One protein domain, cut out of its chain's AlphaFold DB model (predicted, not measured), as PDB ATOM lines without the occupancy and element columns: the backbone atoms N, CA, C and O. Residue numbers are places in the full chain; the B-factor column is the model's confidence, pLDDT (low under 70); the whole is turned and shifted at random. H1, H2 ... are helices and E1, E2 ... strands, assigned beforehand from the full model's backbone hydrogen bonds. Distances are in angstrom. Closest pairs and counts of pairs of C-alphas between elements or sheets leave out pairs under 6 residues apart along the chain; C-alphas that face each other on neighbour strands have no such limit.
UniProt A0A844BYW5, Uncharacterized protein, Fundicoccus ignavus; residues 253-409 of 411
ATOM      1  N   PHE A 253     242.235 232.966 150.963       95.44
ATOM      2  CA  PHE A 253     240.837 232.715 151.305       95.44
ATOM      3  C   PHE A 253     240.548 231.216 151.441       95.44
ATOM      4  O   PHE A 253     239.797 230.772 152.314       95.44
ATOM      5  N   LYS A 254     241.184 230.399 150.594       95.62
ATOM      6  CA  LYS A 254     241.007 228.946 150.590       95.62
ATOM      7  C   LYS A 254     241.610 228.285 151.827       95.62
ATOM      8  O   LYS A 254     241.011 227.348 152.357       95.62
ATOM      9  N   ILE A 255     242.784 228.734 152.277       96.25
ATOM     10  CA  ILE A 255     243.389 228.209 153.508       96.25
ATOM     11  C   ILE A 255     242.662 228.719 154.753       96.25
ATOM     12  O   ILE A 255     242.423 227.924 155.658       96.25
ATOM     13  N   GLU A 256     242.239 229.985 154.775       97.00
ATOM     14  CA  GLU A 256     241.457 230.550 155.876       97.00
ATOM     15  C   GLU A 256     240.131 229.808 156.046       97.00
ATOM     16  O   GLU A 256     239.828 229.328 157.134       97.00
ATOM     17  N   SER A 257     239.397 229.595 154.950       97.38
ATOM     18  CA  SER A 257     238.153 228.819 154.968       97.38
ATOM     19  C   SER A 257     238.370 227.399 155.504       97.38
ATOM     20  O   SER A 257     237.569 226.903 156.292       97.38
ATOM     21  N   ALA A 258     239.465 226.734 155.118       97.62
ATOM     22  CA  ALA A 258     239.783 225.399 155.625       97.62
ATOM     23  C   ALA A 258     240.140 225.400 157.121       97.62
ATOM     24  O   ALA A 258     239.754 224.476 157.835       97.62
ATOM     25  N   LEU A 259     240.859 226.421 157.598       97.94
ATOM     26  CA  LEU A 259     241.201 226.588 159.011       97.94
ATOM     27  C   LEU A 259     239.959 226.864 159.861       97.94
ATOM     28  O   LEU A 259     239.800 226.249 160.911       97.94
ATOM     29  N   LEU A 260     239.076 227.753 159.403       97.25
ATOM     30  CA  LEU A 260     237.838 228.078 160.105       97.25
ATOM     31  C   LEU A 260     236.903 226.869 160.173       97.25
ATOM     32  O   LEU A 260     236.419 226.557 161.254       97.25
ATOM     33  N   ASN A 261     236.727 226.134 159.070       96.69
ATOM     34  CA  ASN A 261     235.927 224.904 159.073       96.69
ATOM     35  C   ASN A 261     236.501 223.860 160.042       96.69
ATOM     36  O   ASN A 261     235.770 223.306 160.855       96.69
ATOM     37  N   TRP A 262     237.820 223.638 160.010       95.88
ATOM     38  CA  TRP A 262     238.476 222.745 160.968       95.88
ATOM     39  C   TRP A 262     238.285 223.201 162.423       95.88
ATOM     40  O   TRP A 262     238.148 222.364 163.316       95.88
ATOM     41  N   HIS A 263     238.300 224.510 162.681       96.12
ATOM     42  CA  HIS A 263     238.098 225.051 164.024       96.12
ATOM     43  C   HIS A 263     236.677 224.814 164.518       96.12
ATOM     44  O   HIS A 263     236.520 224.363 165.648       96.12
ATOM     45  N   GLU A 264     235.661 225.029 163.682       95.31
ATOM     46  CA  GLU A 264     234.274 224.694 164.031       95.31
ATOM     47  C   GLU A 264     234.134 223.191 164.343       95.31
ATOM     48  O   GLU A 264     233.654 222.838 165.421       95.31
ATOM     49  N   ASP A 265     234.702 222.305 163.515       93.56
ATOM     50  CA  ASP A 265     234.739 220.859 163.797       93.56
ATOM     51  C   ASP A 265     235.472 220.537 165.117       93.56
ATOM     52  O   ASP A 265     235.145 219.589 165.837       93.56
ATOM     53  N   ALA A 266     236.516 221.301 165.456       92.00
ATOM     54  CA  ALA A 266     237.254 221.140 166.705       92.00
ATOM     55  C   ALA A 266     236.459 221.632 167.925       92.00
ATOM     56  O   ALA A 266     236.627 221.068 169.012       92.00
ATOM     57  N   LEU A 267     235.590 222.635 167.760       92.62
ATOM     58  CA  LEU A 267     234.697 223.130 168.810       92.62
ATOM     59  C   LEU A 267     233.598 222.117 169.164       92.62
ATOM     60  O   LEU A 267     233.147 222.075 170.308       92.62
ATOM     61  N   GLU A 268     233.234 221.240 168.229       91.94
ATOM     62  CA  GLU A 268     232.300 220.137 168.473       91.94
ATOM     63  C   GLU A 268     232.921 218.961 169.252       91.94
ATOM     64  O   GLU A 268     232.218 218.032 169.659       91.94
ATOM     65  N   LYS A 269     234.231 218.961 169.522       88.69
ATOM     66  CA  LYS A 269     234.883 217.877 170.274       88.69
ATOM     67  C   LYS A 269     234.865 218.143 171.784       88.69
ATOM     68  O   LYS A 269     235.531 219.052 172.265       88.69
ATOM     69  N   SER A 270     234.302 217.221 172.573       83.88
ATOM     70  CA  SER A 270     234.280 217.298 174.055       83.88
ATOM     71  C   SER A 270     235.611 216.925 174.742       83.88
ATOM     72  O   SER A 270     235.640 216.394 175.866       83.88
ATOM     73  N   SER A 271     236.731 217.047 174.028       90.44
ATOM     74  CA  SER A 271     238.048 216.626 174.508       90.44
ATOM     75  C   SER A 271     238.738 217.763 175.247       90.44
ATOM     76  O   SER A 271     238.836 218.876 174.746       90.44
ATOM     77  N   ILE A 272     239.296 217.451 176.417       92.81
ATOM     78  CA  ILE A 272     240.191 218.351 177.163       92.81
ATOM     79  C   ILE A 272     241.650 218.160 176.708       92.81
ATOM     80  O   ILE A 272     242.504 219.023 176.902       92.81
ATOM     81  N   ASN A 273     241.966 217.013 176.100       93.62
ATOM     82  CA  ASN A 273     243.291 216.766 175.544       93.62
ATOM     83  C   ASN A 273     243.480 217.613 174.294       93.62
ATOM     84  O   ASN A 273     242.607 217.604 173.427       93.62
ATOM     85  N   PHE A 274     244.627 218.288 174.221       93.75
ATOM     86  CA  PHE A 274     244.985 219.122 173.084       93.75
ATOM     87  C   PHE A 274     244.908 218.348 171.777       93.75
ATOM     88  O   PHE A 274     245.535 217.293 171.632       93.75
ATOM     89  N   ASP A 275     244.163 218.911 170.835       91.75
ATOM     90  CA  ASP A 275     244.088 218.406 169.480       91.75
ATOM     91  C   ASP A 275     245.467 218.563 168.798       91.75
ATOM     92  O   ASP A 275     246.107 219.616 168.916       91.75
ATOM     93  N   PRO A 276     245.980 217.525 168.114       91.62
ATOM     94  CA  PRO A 276     247.302 217.582 167.496       91.62
ATOM     95  C   PRO A 276     247.467 218.697 166.455       91.62
ATOM     96  O   PRO A 276     248.548 219.278 166.366       91.62
ATOM     97  N   ILE A 277     246.411 219.020 165.702       93.38
ATOM     98  CA  ILE A 277     246.431 220.112 164.720       93.38
ATOM     99  C   ILE A 277     246.432 221.458 165.450       93.38
ATOM    100  O   ILE A 277     247.159 222.356 165.041       93.38
ATOM    101  N   SER A 278     245.728 221.582 166.582       94.56
ATOM    102  CA  SER A 278     245.795 222.799 167.411       94.56
ATOM    103  C   SER A 278     247.223 223.114 167.854       94.56
ATOM    104  O   SER A 278     247.659 224.257 167.736       94.56
ATOM    105  N   LYS A 279     247.971 222.095 168.307       94.31
ATOM    106  CA  LYS A 279     249.389 222.263 168.660       94.31
ATOM    107  C   LYS A 279     250.201 222.720 167.456       94.31
ATOM    108  O   LYS A 279     250.893 223.722 167.555       94.31
ATOM    109  N   LEU A 280     250.052 222.030 166.325       95.38
ATOM    110  CA  LEU A 280     250.771 222.334 165.092       95.38
ATOM    111  C   LEU A 280     250.569 223.784 164.645       95.38
ATOM    112  O   LEU A 280     251.539 224.499 164.415       95.38
ATOM    113  N   LEU A 281     249.312 224.214 164.523       96.25
ATOM    114  CA  LEU A 281     248.963 225.551 164.048       96.25
ATOM    115  C   LEU A 281     249.488 226.632 164.993       96.25
ATOM    116  O   LEU A 281     250.044 227.628 164.534       96.25
ATOM    117  N   TYR A 282     249.370 226.416 166.303       95.94
ATOM    118  CA  TYR A 282     249.891 227.361 167.281       95.94
ATOM    119  C   TYR A 282     251.422 227.406 167.288       95.94
ATOM    120  O   TYR A 282     251.989 228.487 167.377       95.94
ATOM    121  N   THR A 283     252.115 226.271 167.128       95.56
ATOM    122  CA  THR A 283     253.580 226.256 166.962       95.56
ATOM    123  C   THR A 283     254.003 227.060 165.735       95.56
ATOM    124  O   THR A 283     254.907 227.888 165.839       95.56
ATOM    125  N   VAL A 284     253.320 226.875 164.597       96.19
ATOM    126  CA  VAL A 284     253.593 227.660 163.385       96.19
ATOM    127  C   VAL A 284     253.375 229.145 163.647       96.19
ATOM    128  O   VAL A 284     254.243 229.942 163.300       96.19
ATOM    129  N   LEU A 285     252.275 229.529 164.299       95.81
ATOM    130  CA  LEU A 285     252.024 230.923 164.657       95.81
ATOM    131  C   LEU A 285     253.146 231.490 165.537       95.81
ATOM    132  O   LEU A 285     253.732 232.520 165.211       95.81
ATOM    133  N   CYS A 286     253.519 230.782 166.605       93.75
ATOM    134  CA  CYS A 286     254.593 231.194 167.504       93.75
ATOM    135  C   CYS A 286     255.948 231.340 166.800       93.75
ATOM    136  O   CYS A 286     256.746 232.173 167.220       93.75
ATOM    137  N   SER A 287     256.205 230.601 165.713       93.56
ATOM    138  CA  SER A 287     257.443 230.755 164.936       93.56
ATOM    139  C   SER A 287     257.615 232.160 164.341       93.56
ATOM    140  O   SER A 287     258.743 232.636 164.204       93.56
ATOM    141  N   TYR A 288     256.513 232.861 164.050       93.50
ATOM    142  CA  TYR A 288     256.535 234.254 163.592       93.50
ATOM    143  C   TYR A 288     256.788 235.253 164.724       93.50
ATOM    144  O   TYR A 288     257.222 236.374 164.471       93.50
ATOM    145  N   TYR A 289     256.586 234.824 165.967       92.06
ATOM    146  CA  TYR A 289     256.792 235.609 167.179       92.06
ATOM    147  C   TYR A 289     258.011 235.140 167.981       92.06
ATOM    148  O   TYR A 289     258.136 235.463 169.159       92.06
ATOM    149  N   ASN A 290     258.937 234.405 167.353       88.19
ATOM    150  CA  ASN A 290     260.114 233.840 168.016       88.19
ATOM    151  C   ASN A 290     260.913 234.840 168.887       88.19
ATOM    152  O   ASN A 290     261.339 234.427 169.959       88.19
ATOM    153  N   PRO A 291     261.088 236.131 168.518       87.38
ATOM    154  CA  PRO A 291     261.793 237.101 169.369       87.38
ATOM    155  C   PRO A 291     261.179 237.328 170.759       87.38
ATOM    156  O   PRO A 291     261.882 237.776 171.659       87.38
ATOM    157  N   TYR A 292     259.892 237.021 170.943       86.56
ATOM    158  CA  TYR A 292     259.191 237.157 172.225       86.56
ATOM    159  C   TYR A 292     259.329 235.916 173.117       86.56
ATOM    160  O   TYR A 292     258.959 235.932 174.290       86.56
ATOM    161  N   PHE A 293     259.881 234.827 172.580       85.81
ATOM    162  CA  PHE A 293     260.214 233.638 173.349       85.81
ATOM    163  C   PHE A 293     261.689 233.694 173.752       85.81
ATOM    164  O   PHE A 293     262.574 233.875 172.920       85.81
ATOM    165  N   ASN A 294     261.956 233.543 175.047       81.06
ATOM    166  CA  ASN A 294     263.314 233.537 175.589       81.06
ATOM    167  C   ASN A 294     263.878 232.103 175.650       81.06
ATOM    168  O   ASN A 294     263.227 231.135 175.258       81.06
ATOM    169  N   GLU A 295     265.097 231.950 176.168       77.44
ATOM    170  CA  GLU A 295     265.780 230.651 176.289       77.44
ATOM    171  C   GLU A 295     265.230 229.743 177.417       77.44
ATOM    172  O   GLU A 295     265.871 228.763 177.796       77.44
ATOM    173  N   LYS A 296     264.054 230.046 177.990       81.62
ATOM    174  CA  LYS A 296     263.400 229.184 178.989       81.62
ATOM    175  C   LYS A 296     262.672 228.030 178.315       81.62
ATOM    176  O   LYS A 296     262.138 228.185 177.230       81.62
ATOM    177  N   THR A 297     262.500 226.922 179.029       85.31
ATOM    178  CA  THR A 297     261.584 225.853 178.610       85.31
ATOM    179  C   THR A 297     260.127 226.319 178.664       85.31
ATOM    180  O   THR A 297     259.700 226.895 179.669       85.31
ATOM    181  N   TYR A 298     259.361 226.017 177.612       89.50
ATOM    182  CA  TYR A 298     257.923 226.271 177.537       89.50
ATOM    183  C   TYR A 298     257.121 224.971 177.574       89.50
ATOM    184  O   TYR A 298     257.432 224.000 176.881       89.50
ATOM    185  N   ASP A 299     256.047 224.985 178.356       89.94
ATOM    186  CA  ASP A 299     255.095 223.893 178.487       89.94
ATOM    187  C   ASP A 299     253.834 224.163 177.655       89.94
ATOM    188  O   ASP A 299     253.426 225.307 177.443       89.94
ATOM    189  N   ASN A 300     253.187 223.080 177.221       92.69
ATOM    190  CA  ASN A 300     251.834 223.117 176.667       92.69
ATOM    191  C   ASN A 300     250.845 223.411 177.803       92.69
ATOM    192  O   ASN A 300     250.649 222.537 178.649       92.69
ATOM    193  N   GLU A 301     250.195 224.571 177.795       93.62
ATOM    194  CA  GLU A 301     249.314 224.991 178.888       93.62
ATOM    195  C   GLU A 301     247.905 225.348 178.416       93.62
ATOM    196  O   GLU A 301     247.693 225.864 177.314       93.62
ATOM    197  N   HIS A 302     246.924 225.043 179.270       95.69
ATOM    198  CA  HIS A 302     245.537 225.436 179.063       95.69
ATOM    199  C   HIS A 302     245.292 226.846 179.602       95.69
ATOM    200  O   HIS A 302     245.506 227.112 180.786       95.69
ATOM    201  N   ILE A 303     244.753 227.741 178.776       94.50
ATOM    202  CA  ILE A 303     244.369 229.090 179.224       94.50
ATOM    203  C   ILE A 303     243.344 229.002 180.354       94.50
ATOM    204  O   ILE A 303     243.583 229.505 181.456       94.50
ATOM    205  N   ILE A 304     242.251 228.288 180.093       94.31
ATOM    206  CA  ILE A 304     241.250 227.871 181.066       94.31
ATOM    207  C   ILE A 304     241.719 226.542 181.664       94.31
ATOM    208  O   ILE A 304     241.762 225.537 180.947       94.31
ATOM    209  N   PRO A 305     242.079 226.503 182.958       92.81
ATOM    210  CA  PRO A 305     242.795 225.381 183.555       92.81
ATOM    211  C   PRO A 305     242.113 224.025 183.376       92.81
ATOM    212  O   PRO A 305     240.916 223.855 183.622       92.81
ATOM    213  N   ARG A 306     242.920 223.004 183.063       93.19
ATOM    214  CA  ARG A 306     242.471 221.615 182.866       93.19
ATOM    215  C   ARG A 306     241.606 221.080 184.010       93.19
ATOM    216  O   ARG A 306     240.669 220.318 183.762       93.19
ATOM    217  N   LYS A 307     241.914 221.456 185.256       91.31
ATOM    218  CA  LYS A 307     241.150 221.045 186.443       91.31
ATOM    219  C   LYS A 307     239.712 221.569 186.394       91.31
ATOM    220  O   LYS A 307     238.792 220.773 186.546       91.31
ATOM    221  N   GLN A 308     239.527 222.852 186.078       90.75
ATOM    222  CA  GLN A 308     238.203 223.472 185.941       90.75
ATOM    223  C   GLN A 308     237.388 222.782 184.838       90.75
ATOM    224  O   GLN A 308     236.249 222.382 185.060       90.75
ATOM    225  N   LEU A 309     238.003 222.526 183.679       93.00
ATOM    226  CA  LEU A 309     237.354 221.814 182.569       93.00
ATOM    227  C   LEU A 309     236.947 220.383 182.948       93.00
ATOM    228  O   LEU A 309     235.881 219.900 182.567       93.00
ATOM    229  N   SER A 310     237.796 219.697 183.715       91.62
ATOM    230  CA  SER A 310     237.532 218.332 184.179       91.62
ATOM    231  C   SER A 310     236.398 218.291 185.199       91.62
ATOM    232  O   SER A 310     235.622 217.341 185.222       91.62
ATOM    233  N   GLU A 311     236.297 219.314 186.044       89.50
ATOM    234  CA  GLU A 311     235.199 219.484 186.985       89.50
ATOM    235  C   GLU A 311     233.876 219.760 186.273       89.50
ATOM    236  O   GLU A 311     232.896 219.085 186.571       89.50
ATOM    237  N   ILE A 312     233.864 220.662 185.288       90.44
ATOM    238  CA  ILE A 312     232.693 220.928 184.443       90.44
ATOM    239  C   ILE A 312     232.196 219.633 183.791       90.44
ATOM    240  O   ILE A 312     231.026 219.282 183.922       90.44
ATOM    241  N   LYS A 313     233.103 218.861 183.180       88.50
ATOM    242  CA  LYS A 313     232.770 217.600 182.499       88.50
ATOM    243  C   LYS A 313     232.189 216.521 183.426       88.50
ATOM    244  O   LYS A 313     231.483 215.636 182.963       88.50
ATOM    245  N   LYS A 314     232.490 216.561 184.731       87.94
ATOM    246  CA  LYS A 314     231.900 215.641 185.723       87.94
ATOM    247  C   LYS A 314     230.475 216.030 186.126       87.94
ATOM    248  O   LYS A 314     229.757 215.189 186.653       87.94
ATOM    249  N   ARG A 315     230.108 217.302 185.957       86.31
ATOM    250  CA  ARG A 315     228.880 217.906 186.500       86.31
ATOM    251  C   ARG A 315     227.852 218.232 185.420       86.31
ATOM    252  O   ARG A 315     226.675 218.362 185.728       86.31
ATOM    253  N   SER A 316     228.301 218.388 184.178       84.50
ATOM    254  CA  SER A 316     227.490 218.779 183.032       84.50
ATOM    255  C   SER A 316     227.809 217.909 181.821       84.50
ATOM    256  O   SER A 316     228.948 217.493 181.618       84.50
ATOM    257  N   ASN A 317     226.790 217.691 180.990       82.94
ATOM    258  CA  ASN A 317     226.916 217.049 179.681       82.94
ATOM    259  C   ASN A 317     227.220 218.058 178.562       82.94
ATOM    260  O   ASN A 317     227.214 217.688 177.389       82.94
ATOM    261  N   GLN A 318     227.447 219.333 178.897       85.88
ATOM    262  CA  GLN A 318     227.766 220.348 177.903       85.88
ATOM    263  C   GLN A 318     229.094 220.027 177.212       85.88
ATOM    264  O   GLN A 318     230.073 219.593 177.826       85.88
ATOM    265  N   ASN A 319     229.114 220.251 175.904       88.31
ATOM    266  CA  ASN A 319     230.283 220.023 175.085       88.31
ATOM    267  C   ASN A 319     231.287 221.167 175.270       88.31
ATOM    268  O   ASN A 319     231.017 222.298 174.872       88.31
ATOM    269  N   ILE A 320     232.425 220.878 175.905       92.06
ATOM    270  CA  ILE A 320     233.472 221.870 176.169       92.06
ATOM    271  C   ILE A 320     234.708 221.551 175.319       92.06
ATOM    272  O   ILE A 320     235.363 220.530 175.575       92.06
ATOM    273  N   PRO A 321     235.092 222.431 174.374       94.00
ATOM    274  CA  PRO A 321     236.238 222.225 173.488       94.00
ATOM    275  C   PRO A 321     237.567 222.585 174.158       94.00
ATOM    276  O   PRO A 321     238.360 223.396 173.672       94.00
ATOM    277  N   GLY A 322     237.822 221.966 175.311       94.31
ATOM    278  CA  GLY A 322     238.949 222.282 176.186       94.31
ATOM    279  C   GLY A 322     240.327 222.048 175.563       94.31
ATOM    280  O   GLY A 322     241.296 222.656 176.002       94.31
ATOM    281  N   GLY A 323     240.423 221.175 174.561       94.62
ATOM    282  CA  GLY A 323     241.646 220.847 173.832       94.62
ATOM    283  C   GLY A 323     241.844 221.602 172.514       94.62
ATOM    284  O   GLY A 323     242.786 221.283 171.791       94.62
ATOM    285  N   SER A 324     240.968 222.546 172.174       95.56
ATOM    286  CA  SER A 324     241.077 223.337 170.941       95.56
ATOM    287  C   SER A 324     242.187 224.395 171.017       95.56
ATOM    288  O   SER A 324     242.665 224.748 172.101       95.56
ATOM    289  N   ILE A 325     242.571 224.946 169.860       96.31
ATOM    290  CA  ILE A 325     243.595 225.998 169.741       96.31
ATOM    291  C   ILE A 325     243.260 227.238 170.578       96.31
ATOM    292  O   ILE A 325     244.143 227.832 171.195       96.31
ATOM    293  N   GLY A 326     241.971 227.571 170.687       96.81
ATOM    294  CA  GLY A 326     241.481 228.691 171.482       96.81
ATOM    295  C   GLY A 326     241.777 228.569 172.974       96.81
ATOM    296  O   GLY A 326     241.859 229.585 173.653       96.81
ATOM    297  N   ASN A 327     242.041 227.365 173.481       96.81
ATOM    298  CA  ASN A 327     242.423 227.145 174.873       96.81
ATOM    299  C   ASN A 327     243.891 226.720 175.054       96.81
ATOM    300  O   ASN A 327     244.290 226.352 176.156       96.81
ATOM    301  N   PHE A 328     244.691 226.742 173.988       95.81
ATOM    302  CA  PHE A 328     246.094 226.337 174.000       95.81
ATOM    303  C   PHE A 328     247.028 227.549 174.053       95.81
ATOM    304  O   PHE A 328     246.789 228.560 173.383       95.81
ATOM    305  N   MET A 329     248.102 227.432 174.834       94.00
ATOM    306  CA  MET A 329     249.205 228.382 174.846       94.00
ATOM    307  C   MET A 329     250.542 227.711 175.188       94.00
ATOM    308  O   MET A 329     250.573 226.625 175.771       94.00
ATOM    309  N   TYR A 330     251.640 228.401 174.878       92.19
ATOM    310  CA  TYR A 330     252.954 228.090 175.429       92.19
ATOM    311  C   TYR A 330     253.222 229.007 176.613       92.19
ATOM    312  O   TYR A 330     253.195 230.232 176.484       92.19
ATOM    313  N   LEU A 331     253.504 228.414 177.767       89.94
ATOM    314  CA  LEU A 331     253.837 229.148 178.982       89.94
ATOM    315  C   LEU A 331     255.175 228.652 179.514       89.94
ATOM    316  O   LEU A 331     255.397 227.445 179.570       89.94
ATOM    317  N   ASP A 332     256.071 229.562 179.898       87.44
ATOM    318  CA  ASP A 332     257.346 229.146 180.477       87.44
ATOM    319  C   ASP A 332     257.105 228.325 181.748       87.44
ATOM    320  O   ASP A 332     256.186 228.602 182.527       87.44
ATOM    321  N   SER A 333     257.937 227.311 181.976       86.88
ATOM    322  CA  SER A 333     257.696 226.341 183.047       86.88
ATOM    323  C   SER A 333     257.621 226.974 184.442       86.88
ATOM    324  O   SER A 333     256.941 226.446 185.323       86.88
ATOM    325  N   THR A 334     258.287 228.109 184.671       84.06
ATOM    326  CA  THR A 334     258.236 228.828 185.953       84.06
ATOM    327  C   THR A 334     256.860 229.447 186.182       84.06
ATOM    328  O   THR A 334     256.249 229.238 187.239       84.06
ATOM    329  N   ASN A 335     256.340 230.162 185.184       84.06
ATOM    330  CA  ASN A 335     254.997 230.721 185.244       84.06
ATOM    331  C   ASN A 335     253.926 229.630 185.232       84.06
ATOM    332  O   ASN A 335     252.956 229.739 185.979       84.06
ATOM    333  N   ASN A 336     254.126 228.536 184.495       87.56
ATOM    334  CA  ASN A 336     253.205 227.399 184.479       87.56
ATOM    335  C   ASN A 336     253.036 226.766 185.870       87.56
ATOM    336  O   ASN A 336     251.924 226.637 186.389       87.56
ATOM    337  N   ARG A 337     254.153 226.483 186.554       86.00
ATOM    338  CA  ARG A 337     254.150 225.973 187.939       86.00
ATOM    339  C   ARG A 337     253.460 226.916 188.924       86.00
ATOM    340  O   ARG A 337     252.955 226.460 189.950       86.00
ATOM    341  N   SER A 338     253.464 228.218 188.638       83.69
ATOM    342  CA  SER A 338     252.794 229.226 189.461       83.69
ATOM    343  C   SER A 338     251.310 229.374 189.142       83.69
ATOM    344  O   SER A 338     250.537 229.571 190.076       83.69
ATOM    345  N   LYS A 339     250.923 229.244 187.867       87.44
ATOM    346  CA  LYS A 339     249.546 229.353 187.377       87.44
ATOM    347  C   LYS A 339     248.646 228.251 187.928       87.44
ATOM    348  O   LYS A 339     247.573 228.559 188.427       87.44
ATOM    349  N   GLN A 340     249.076 226.989 187.878       85.88
ATOM    350  CA  GLN A 340     248.298 225.843 188.376       85.88
ATOM    351  C   GLN A 340     246.823 225.867 187.905       85.88
ATOM    352  O   GLN A 340     246.534 225.768 186.715       85.88
ATOM    353  N   GLU A 341     245.873 225.994 188.837       85.69
ATOM    354  CA  GLU A 341     244.429 226.028 188.582       85.69
ATOM    355  C   GLU A 341     243.851 227.435 188.388       85.69
ATOM    356  O   GLU A 341     242.629 227.595 188.316       85.69
ATOM    357  N   PHE A 342     244.716 228.441 188.309       85.81
ATOM    358  CA  PHE A 342     244.351 229.843 188.209       85.81
ATOM    359  C   PHE A 342     244.534 230.398 186.789       85.81
ATOM    360  O   PHE A 342     245.146 229.771 185.916       85.81
ATOM    361  N   SER A 343     243.986 231.591 186.548       85.81
ATOM    362  CA  SER A 343     244.342 232.395 185.375       85.81
ATOM    363  C   SER A 343     245.649 233.148 185.630       85.81
ATOM    364  O   SER A 343     246.065 233.307 186.778       85.81
ATOM    365  N   LEU A 344     246.286 233.663 184.578       86.44
ATOM    366  CA  LEU A 344     247.486 234.485 184.752       86.44
ATOM    367  C   LEU A 344     247.203 235.756 185.582       86.44
ATOM    368  O   LEU A 344     248.059 236.179 186.350       86.44
ATOM    369  N   TYR A 345     245.985 236.311 185.537       85.00
ATOM    370  CA  TYR A 345     245.606 237.489 186.337       85.00
ATOM    371  C   TYR A 345     245.511 237.239 187.847       85.00
ATOM    372  O   TYR A 345     245.493 238.194 188.622       85.00
ATOM    373  N   ASP A 346     245.405 235.980 188.261       78.62
ATOM    374  CA  ASP A 346     245.252 235.594 189.667       78.62
ATOM    375  C   ASP A 346     246.586 235.330 190.356       78.62
ATOM    376  O   ASP A 346     246.662 235.270 191.584       78.62
ATOM    377  N   VAL A 347     247.643 235.125 189.569       74.44
ATOM    378  CA  VAL A 347     248.963 234.814 190.095       74.44
ATOM    379  C   VAL A 347     249.589 236.113 190.591       74.44
ATOM    380  O   VAL A 347     250.080 236.925 189.816       74.44
ATOM    381  N   ILE A 348     249.595 236.309 191.909       60.47
ATOM    382  CA  ILE A 348     250.332 237.397 192.556       60.47
ATOM    383  C   ILE A 348     251.466 236.759 193.358       60.47
ATOM    384  O   ILE A 348     251.254 236.247 194.457       60.47
ATOM    385  N   LYS A 349     252.678 236.742 192.793       60.84
ATOM    386  CA  LYS A 349     253.890 236.280 193.486       60.84
ATOM    387  C   LYS A 349     255.039 237.277 193.303       60.84
ATOM    388  O   LYS A 349     255.159 237.858 192.223       60.84
ATOM    389  N   PRO A 350     255.915 237.454 194.309       52.38
ATOM    390  CA  PRO A 350     257.160 238.197 194.134       52.38
ATOM    391  C   PRO A 350     257.979 237.621 192.966       52.38
ATOM    392  O   PRO A 350     258.213 236.415 192.919       52.38
ATOM    393  N   GLY A 351     258.385 238.470 192.016       55.91
ATOM    394  CA  GLY A 351     259.139 238.069 190.817       55.91
ATOM    395  C   GLY A 351     258.284 237.619 189.621       55.91
ATOM    396  O   GLY A 351     258.841 237.267 188.585       55.91
ATOM    397  N   TYR A 352     256.952 237.643 189.734       61.94
ATOM    398  CA  TYR A 352     256.039 237.406 188.613       61.94
ATOM    399  C   TYR A 352     255.789 238.703 187.834       61.94
ATOM    400  O   TYR A 352     255.183 239.638 188.360       61.94
ATOM    401  N   SER A 353     256.230 238.755 186.577       62.75
ATOM    402  CA  SER A 353     255.889 239.835 185.648       62.75
ATOM    403  C   SER A 353     255.110 239.278 184.461       62.75
ATOM    404  O   SER A 353     255.634 238.507 183.658       62.75
ATOM    405  N   LEU A 354     253.847 239.686 184.348       67.00
ATOM    406  CA  LEU A 354     253.063 239.526 183.130       67.00
ATOM    407  C   LEU A 354     253.564 240.519 182.087       67.00
ATOM    408  O   LEU A 354     253.284 241.715 182.172       67.00
ATOM    409  N   GLU A 355     254.304 240.023 181.104       76.00
ATOM    410  CA  GLU A 355     254.672 240.815 179.936       76.00
ATOM    411  C   GLU A 355     253.414 241.042 179.082       76.00
ATOM    412  O   GLU A 355     252.877 240.115 178.474       76.00
ATOM    413  N   GLN A 356     252.906 242.278 179.067       77.31
ATOM    414  CA  GLN A 356     251.664 242.637 178.364       77.31
ATOM    415  C   GLN A 356     251.731 242.346 176.857       77.31
ATOM    416  O   GLN A 356     250.737 241.951 176.245       77.31
ATOM    417  N   GLU A 357     252.917 242.476 176.267       81.56
ATOM    418  CA  GLU A 357     253.162 242.128 174.866       81.56
ATOM    419  C   GLU A 357     252.915 240.636 174.608       81.56
ATOM    420  O   GLU A 357     252.242 240.285 173.642       81.56
ATOM    421  N   MET A 358     253.339 239.757 175.523       80.94
ATOM    422  CA  MET A 358     253.088 238.317 175.420       80.94
ATOM    423  C   MET A 358     251.606 237.968 175.544       80.94
ATOM    424  O   MET A 358     251.133 237.075 174.843       80.94
ATOM    425  N   LEU A 359     250.850 238.673 176.391       84.75
ATOM    426  CA  LEU A 359     249.395 238.490 176.468       84.75
ATOM    427  C   LEU A 359     248.711 238.894 175.160       84.75
ATOM    428  O   LEU A 359     247.812 238.194 174.701       84.75
ATOM    429  N   THR A 360     249.174 239.980 174.543       85.62
ATOM    430  CA  THR A 360     248.634 240.481 173.275       85.62
ATOM    431  C   THR A 360     248.919 239.505 172.134       85.62
ATOM    432  O   THR A 360     247.995 239.083 171.445       85.62
ATOM    433  N   ILE A 361     250.175 239.074 171.982       84.19
ATOM    434  CA  ILE A 361     250.608 238.137 170.930       84.19
ATOM    435  C   ILE A 361     249.909 236.785 171.055       84.19
ATOM    436  O   ILE A 361     249.531 236.171 170.062       84.19
ATOM    437  N   GLN A 362     249.711 236.310 172.282       86.25
ATOM    438  CA  GLN A 362     249.023 235.044 172.523       86.25
ATOM    439  C   GLN A 362     247.494 235.189 172.529       86.25
ATOM    440  O   GLN A 362     246.806 234.218 172.858       86.25
ATOM    441  N   ALA A 363     246.958 236.372 172.193       91.69
ATOM    442  CA  ALA A 363     245.535 236.703 172.249       91.69
ATOM    443  C   ALA A 363     244.890 236.232 173.567       91.69
ATOM    444  O   ALA A 363     243.854 235.568 173.566       91.69
ATOM    445  N   TYR A 364     245.570 236.451 174.695       92.50
ATOM    446  CA  TYR A 364     245.121 235.965 175.995       92.50
ATOM    447  C   TYR A 364     243.824 236.686 176.396       92.50
ATOM    448  O   TYR A 364     243.767 237.910 176.256       92.50
ATOM    449  N   PRO A 365     242.795 235.978 176.907       93.50
ATOM    450  CA  PRO A 365     241.536 236.621 177.266       93.50
ATOM    451  C   PRO A 365     241.735 237.742 178.286       93.50
ATOM    452  O   PRO A 365     242.650 237.718 179.116       93.50
ATOM    453  N   THR A 366     240.864 238.735 178.232       91.44
ATOM    454  CA  THR A 366     240.857 239.877 179.139       91.44
ATOM    455  C   THR A 366     240.484 239.460 180.560       91.44
ATOM    456  O   THR A 366     239.873 238.417 180.811       91.44
ATOM    457  N   LYS A 367     240.819 240.313 181.532       90.06
ATOM    458  CA  LYS A 367     240.430 240.095 182.929       90.06
ATOM    459  C   LYS A 367     238.907 239.998 183.095       90.06
ATOM    460  O   LYS A 367     238.445 239.192 183.896       90.06
ATOM    461  N   THR A 368     238.151 240.781 182.325       92.00
ATOM    462  CA  THR A 368     236.681 240.769 182.325       92.00
ATOM    463  C   THR A 368     236.136 239.419 181.865       92.00
ATOM    464  O   THR A 368     235.367 238.807 182.602       92.00
ATOM    465  N   GLU A 369     236.608 238.895 180.729       92.81
ATOM    466  CA  GLU A 369     236.182 237.581 180.223       92.81
ATOM    467  C   GLU A 369     236.485 236.463 181.234       92.81
ATOM    468  O   GLU A 369     235.645 235.604 181.493       92.81
ATOM    469  N   PHE A 370     237.653 236.491 181.885       90.94
ATOM    470  CA  PHE A 370     237.964 235.522 182.942       90.94
ATOM    471  C   PHE A 370     237.070 235.651 184.174       90.94
ATOM    472  O   PHE A 370     236.731 234.636 184.785       90.94
ATOM    473  N   SER A 371     236.706 236.870 184.572       90.56
ATOM    474  CA  SER A 371     235.765 237.091 185.671       90.56
ATOM    475  C   SER A 371     234.392 236.495 185.359       90.56
ATOM    476  O   SER A 371     233.806 235.849 186.227       90.56
ATOM    477  N   GLU A 372     233.913 236.638 184.126       92.94
ATOM    478  CA  GLU A 372     232.649 236.051 183.674       92.94
ATOM    479  C   GLU A 372     232.721 234.518 183.610       92.94
ATOM    480  O   GLU A 372     231.850 233.845 184.158       92.94
ATOM    481  N   ILE A 373     233.801 233.951 183.059       92.44
ATOM    482  CA  ILE A 373     234.030 232.494 183.048       92.44
ATOM    483  C   ILE A 373     234.020 231.932 184.472       92.44
ATOM    484  O   ILE A 373     233.393 230.909 184.746       92.44
ATOM    485  N   LYS A 374     234.702 232.597 185.411       90.00
ATOM    486  CA  LYS A 374     234.700 232.178 186.818       90.00
ATOM    487  C   LYS A 374     233.305 232.217 187.419       90.00
ATOM    488  O   LYS A 374     232.958 231.301 188.161       90.00
ATOM    489  N   PHE A 375     232.527 233.248 187.108       90.69
ATOM    490  CA  PHE A 375     231.151 233.358 187.569       90.69
ATOM    491  C   PHE A 375     230.282 232.208 187.033       90.69
ATOM    492  O   PHE A 375     229.567 231.586 187.818       90.69
ATOM    493  N   GLU A 376     230.397 231.849 185.749       91.31
ATOM    494  CA  GLU A 376     229.706 230.681 185.170       91.31
ATOM    495  C   GLU A 376     230.096 229.375 185.877       91.31
ATOM    496  O   GLU A 376     229.239 228.596 186.308       91.31
ATOM    497  N   VAL A 377     231.401 229.156 186.070       88.50
ATOM    498  CA  VAL A 377     231.929 227.963 186.749       88.50
ATOM    499  C   VAL A 377     231.436 227.872 188.197       88.50
ATOM    500  O   VAL A 377     231.100 226.779 188.657       88.50
ATOM    501  N   GLN A 378     231.359 228.999 188.911       88.62
ATOM    502  CA  GLN A 378     230.883 229.062 190.297       88.62
ATOM    503  C   GLN A 378     229.368 228.876 190.418       88.62
ATOM    504  O   GLN A 378     228.918 228.171 191.321       88.62
ATOM    505  N   ARG A 379     228.580 229.476 189.515       88.31
ATOM    506  CA  ARG A 379     227.113 229.356 189.509       88.31
ATOM    507  C   ARG A 379     226.664 227.911 189.306       88.31
ATOM    508  O   ARG A 379     225.644 227.515 189.865       88.31
ATOM    509  N   ASN A 380     227.425 227.131 188.533       81.75
ATOM    510  CA  ASN A 380     227.240 225.687 188.377       81.75
ATOM    511  C   ASN A 380     225.799 225.287 187.987       81.75
ATOM    512  O   ASN A 380     225.257 224.301 188.482       81.75
ATOM    513  N   ASN A 381     225.170 226.057 187.096       84.44
ATOM    514  CA  ASN A 381     223.829 225.790 186.560       84.44
ATOM    515  C   ASN A 381     223.848 224.966 185.260       84.44
ATOM    516  O   ASN A 381     222.795 224.752 184.667       84.44
ATOM    517  N   GLY A 382     225.027 224.523 184.814       82.31
ATOM    518  CA  GLY A 382     225.195 223.752 183.582       82.31
ATOM    519  C   GLY A 382     225.254 224.588 182.301       82.31
ATOM    520  O   GLY A 382     225.229 223.992 181.230       82.31
ATOM    521  N   GLU A 383     225.352 225.918 182.402       88.38
ATOM    522  CA  GLU A 383     225.505 226.840 181.272       88.38
ATOM    523  C   GLU A 383     226.917 227.449 181.274       88.38
ATOM    524  O   GLU A 383     227.289 228.164 182.205       88.38
ATOM    525  N   TYR A 384     227.700 227.173 180.229       92.56
ATOM    526  CA  TYR A 384     229.089 227.638 180.074       92.56
ATOM    527  C   TYR A 384     229.295 228.426 178.767       92.56
ATOM    528  O   TYR A 384     230.229 228.167 178.001       92.56
ATOM    529  N   ASN A 385     228.366 229.333 178.455       92.00
ATOM    530  CA  ASN A 385     228.320 230.025 177.165       92.00
ATOM    531  C   ASN A 385     229.500 230.980 176.984       92.00
ATOM    532  O   ASN A 385     230.100 230.995 175.910       92.00
ATOM    533  N   GLN A 386     229.865 231.733 178.021       94.38
ATOM    534  CA  GLN A 386     231.003 232.640 177.974       94.38
ATOM    535  C   GLN A 386     232.308 231.864 177.819       94.38
ATOM    536  O   GLN A 386     233.142 232.230 176.990       94.38
ATOM    537  N   LEU A 387     232.470 230.757 178.551       95.06
ATOM    538  CA  LEU A 387     233.621 229.862 178.403       95.06
ATOM    539  C   LEU A 387     233.779 229.377 176.957       95.06
ATOM    540  O   LEU A 387     234.856 229.518 176.374       95.06
ATOM    541  N   ILE A 388     232.718 228.821 176.365       94.88
ATOM    542  CA  ILE A 388     232.753 228.305 174.989       94.88
ATOM    543  C   ILE A 388     232.985 229.443 173.988       94.88
ATOM    544  O   ILE A 388     233.816 229.305 173.089       94.88
ATOM    545  N   SER A 389     232.305 230.579 174.168       95.69
ATOM    546  CA  SER A 389     232.452 231.770 173.324       95.69
ATOM    547  C   SER A 389     233.882 232.313 173.345       95.69
ATOM    548  O   SER A 389     234.433 232.642 172.295       95.69
ATOM    549  N   THR A 390     234.526 232.325 174.515       96.50
ATOM    550  CA  THR A 390     235.908 232.800 174.687       96.50
ATOM    551  C   THR A 390     236.887 231.878 173.965       96.50
ATOM    552  O   THR A 390     237.740 232.345 173.209       96.50
ATOM    553  N   ILE A 391     236.735 230.557 174.127       96.62
ATOM    554  CA  ILE A 391     237.547 229.572 173.400       96.62
ATOM    555  C   ILE A 391     237.344 229.723 171.882       96.62
ATOM    556  O   ILE A 391     238.317 229.753 171.128       96.62
ATOM    557  N   SER A 392     236.095 229.846 171.424       96.62
ATOM    558  CA  SER A 392     235.774 229.989 170.000       96.62
ATOM    559  C   SER A 392     236.377 231.263 169.406       96.62
ATOM    560  O   SER A 392     237.113 231.185 168.418       96.62
ATOM    561  N   SER A 393     236.130 232.411 170.040       96.50
ATOM    562  CA  SER A 393     236.553 233.734 169.568       96.50
ATOM    563  C   SER A 393     238.070 233.868 169.548       96.50
ATOM    564  O   SER A 393     238.632 234.306 168.543       96.50
ATOM    565  N   ARG A 394     238.758 233.400 170.600       97.12
ATOM    566  CA  ARG A 394     240.224 233.368 170.612       97.12
ATOM    567  C   ARG A 394     240.772 232.470 169.507       97.12
ATOM    568  O   ARG A 394     241.712 232.859 168.823       97.12
ATOM    569  N   GLY A 395     240.194 231.285 169.307       97.31
ATOM    570  CA  GLY A 395     240.633 230.387 168.239       97.31
ATOM    571  C   GLY A 395     240.519 231.021 166.848       97.31
ATOM    572  O   GLY A 395     241.461 230.929 166.067       97.31
ATOM    573  N   LYS A 396     239.425 231.748 166.580       97.50
ATOM    574  CA  LYS A 396     239.245 232.521 165.337       97.50
ATOM    575  C   LYS A 396     240.298 233.618 165.191       97.50
ATOM    576  O   LYS A 396     240.923 233.705 164.142       97.50
ATOM    577  N   ALA A 397     240.555 234.387 166.250       96.81
ATOM    578  CA  ALA A 397     241.570 235.441 166.234       96.81
ATOM    579  C   ALA A 397     242.974 234.897 165.908       96.81
ATOM    580  O   ALA A 397     243.666 235.453 165.058       96.81
ATOM    581  N   LEU A 398     243.369 233.777 166.524       97.50
ATOM    582  CA  LEU A 398     244.654 233.121 166.245       97.50
ATOM    583  C   LEU A 398     244.749 232.589 164.812       97.50
ATOM    584  O   LEU A 398     245.818 232.628 164.211       97.50
ATOM    585  N   ILE A 399     243.646 232.073 164.263       97.50
ATOM    586  CA  ILE A 399     243.590 231.604 162.874       97.50
ATOM    587  C   ILE A 399     243.768 232.769 161.906       97.50
ATOM    588  O   ILE A 399     244.586 232.666 160.995       97.50
ATOM    589  N   THR A 400     243.052 233.875 162.114       96.25
ATOM    590  CA  THR A 400     243.194 235.080 161.290       96.25
ATOM    591  C   THR A 400     244.622 235.622 161.354       96.25
ATOM    592  O   THR A 400     245.205 235.926 160.315       96.25
ATOM    593  N   ASP A 401     245.227 235.675 162.544       96.25
ATOM    594  CA  ASP A 401     246.621 236.100 162.695       96.25
ATOM    595  C   ASP A 401     247.594 235.156 161.968       96.25
ATOM    596  O   ASP A 401     248.444 235.595 161.195       96.25
ATOM    597  N   LEU A 402     247.414 233.838 162.109       96.88
ATOM    598  CA  LEU A 402     248.204 232.848 161.377       96.88
ATOM    599  C   LEU A 402     248.092 233.024 159.860       96.88
ATOM    600  O   LEU A 402     249.108 232.967 159.167       96.88
ATOM    601  N   VAL A 403     246.886 233.242 159.333       97.06
ATOM    602  CA  VAL A 403     246.686 233.498 157.901       97.06
ATOM    603  C   VAL A 403     247.426 234.766 157.489       97.06
ATOM    604  O   VAL A 403     248.185 234.718 156.526       97.06
ATOM    605  N   ASN A 404     247.314 235.863 158.236       95.75
ATOM    606  CA  ASN A 404     248.058 237.085 157.927       95.75
ATOM    607  C   ASN A 404     249.572 236.817 157.884       95.75
ATOM    608  O   ASN A 404     250.220 237.086 156.869       95.75
ATOM    609  N   LYS A 405     250.129 236.160 158.908       95.31
ATOM    610  CA  LYS A 405     251.560 235.814 158.975       95.31
ATOM    611  C   LYS A 405     252.038 234.894 157.854       95.31
ATOM    612  O   LYS A 405     253.156 235.053 157.356       95.31
ATOM    613  N   LEU A 406     251.203 233.956 157.410       94.94
ATOM    614  CA  LEU A 406     251.523 233.064 156.294       94.94
ATOM    615  C   LEU A 406     251.667 233.813 154.957       94.94
ATOM    616  O   LEU A 406     252.364 233.312 154.069       94.94
ATOM    617  N   TYR A 407     251.037 234.982 154.791       94.12
ATOM    618  CA  TYR A 407     251.021 235.733 153.525       94.12
ATOM    619  C   TYR A 407     251.707 237.110 153.588       94.12
ATOM    620  O   TYR A 407     251.974 237.679 152.533       94.12
ATOM    621  N   GLU A 408     252.088 237.606 154.771       86.81
ATOM    622  CA  GLU A 408     252.755 238.909 154.980       86.81
ATOM    623  C   GLU A 408     254.039 239.114 154.147       86.81
ATOM    624  O   GLU A 408     254.368 240.243 153.805       86.81
ATOM    625  N   ASN A 409     254.754 238.042 153.779       60.09
ATOM    626  CA  ASN A 409     256.037 238.111 153.055       60.09
ATOM    627  C   ASN A 409     255.951 237.680 151.575       60.09
ATOM    628  O   ASN A 409     256.957 237.262 151.000       60.09
TER     629      ASN A 409
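This is residues 253 to 409 of the 411 residues of an uncharacterized protein of Fundicoccus ignavus (UniProt A0A844BYW5). One long helix, H7, makes the spine of this domain: H1 packs along it running the opposite way, H2 crosses its second half, and H6 folds back along its first part. To one side of this frame lies a small two-stranded ribbon, E1 and E2, with H2 close to E2 and the short H4 close to E1, while H3 comes near H6. The 157 residues hold seven named helices and two named strands in the order H1 H2 E1 H3 E2 H4 H5 H6 H7; the sheet, E1 - E2, is antiparallel, and the class is mostly helix. The whole is compact, with a radius of gyration of the C-alphas of 15.5 A and spans of 48 by 43 by 25 A.

H1, residues 253 to 267, touches H7, residues 385 to 407, the hub, at a shallow tilt of 26 degrees, opposite ways; their closest C-alphas, of Glu 256 and Val 403, are 6.3 A apart. H2, residues 276 to 288, touches residues 398 to 405 of H7 at a steep tilt of 52 degrees, the same way, closest at the C-alphas of Leu 285 and Leu 402, 5.4 A. H1 and H2 are near each other. E1, residues 298 to 302, and E2, residues 328 to 332, are antiparallel neighbours at 141 degrees, with N 299 and O 331 at 2.8 A and N 301 and O 329 at 2.9 A, within hydrogen-bond range. The closest C-alphas of H2 and E2, Lys 279 and Phe 328, are 7.5 A apart. H4, residues 333 to 339, touches no helix; its closest C-alpha to E1 is that of Ser 333, 5.5 A from that of Tyr 298. H5, residues 356 to 361, touches no helix. H6, residues 367 to 379, forms a helical hairpin with H7, touching its residues 386 to 390 at a shallow tilt of 34.9 degrees, only just short of steep; the closest C-alphas, of Ile 373 and Leu 387, are 5.4 A apart. H3, residues 306 to 315, is close to H6 but not clearly touching, 7.4 A between the C-alphas of Ile 312 and Val 377. Every O i to N i+4 pair is within hydrogen-bond range in H1, H3, H4, H5, H6 and H7; in H2 it is 8 of 9.

H1 begins at C-alpha 253, (240.837, 232.715, 151.305), and is 20.9 A long. H2 is 19.5 A long and H6 18.3 A. H7 runs 33.3 A, from C-alpha 385 at (228.320, 230.025, 177.165) to C-alpha 407 at (251.021, 235.733, 153.525).

The C-alphas farthest apart, of Asn 381 and Asn 409, are 48.1 A apart. The printed part has no cut. The links H3 to E2 and H4 to H5 are long. Residues 348 to 354 and residue 409 have pLDDT under 70.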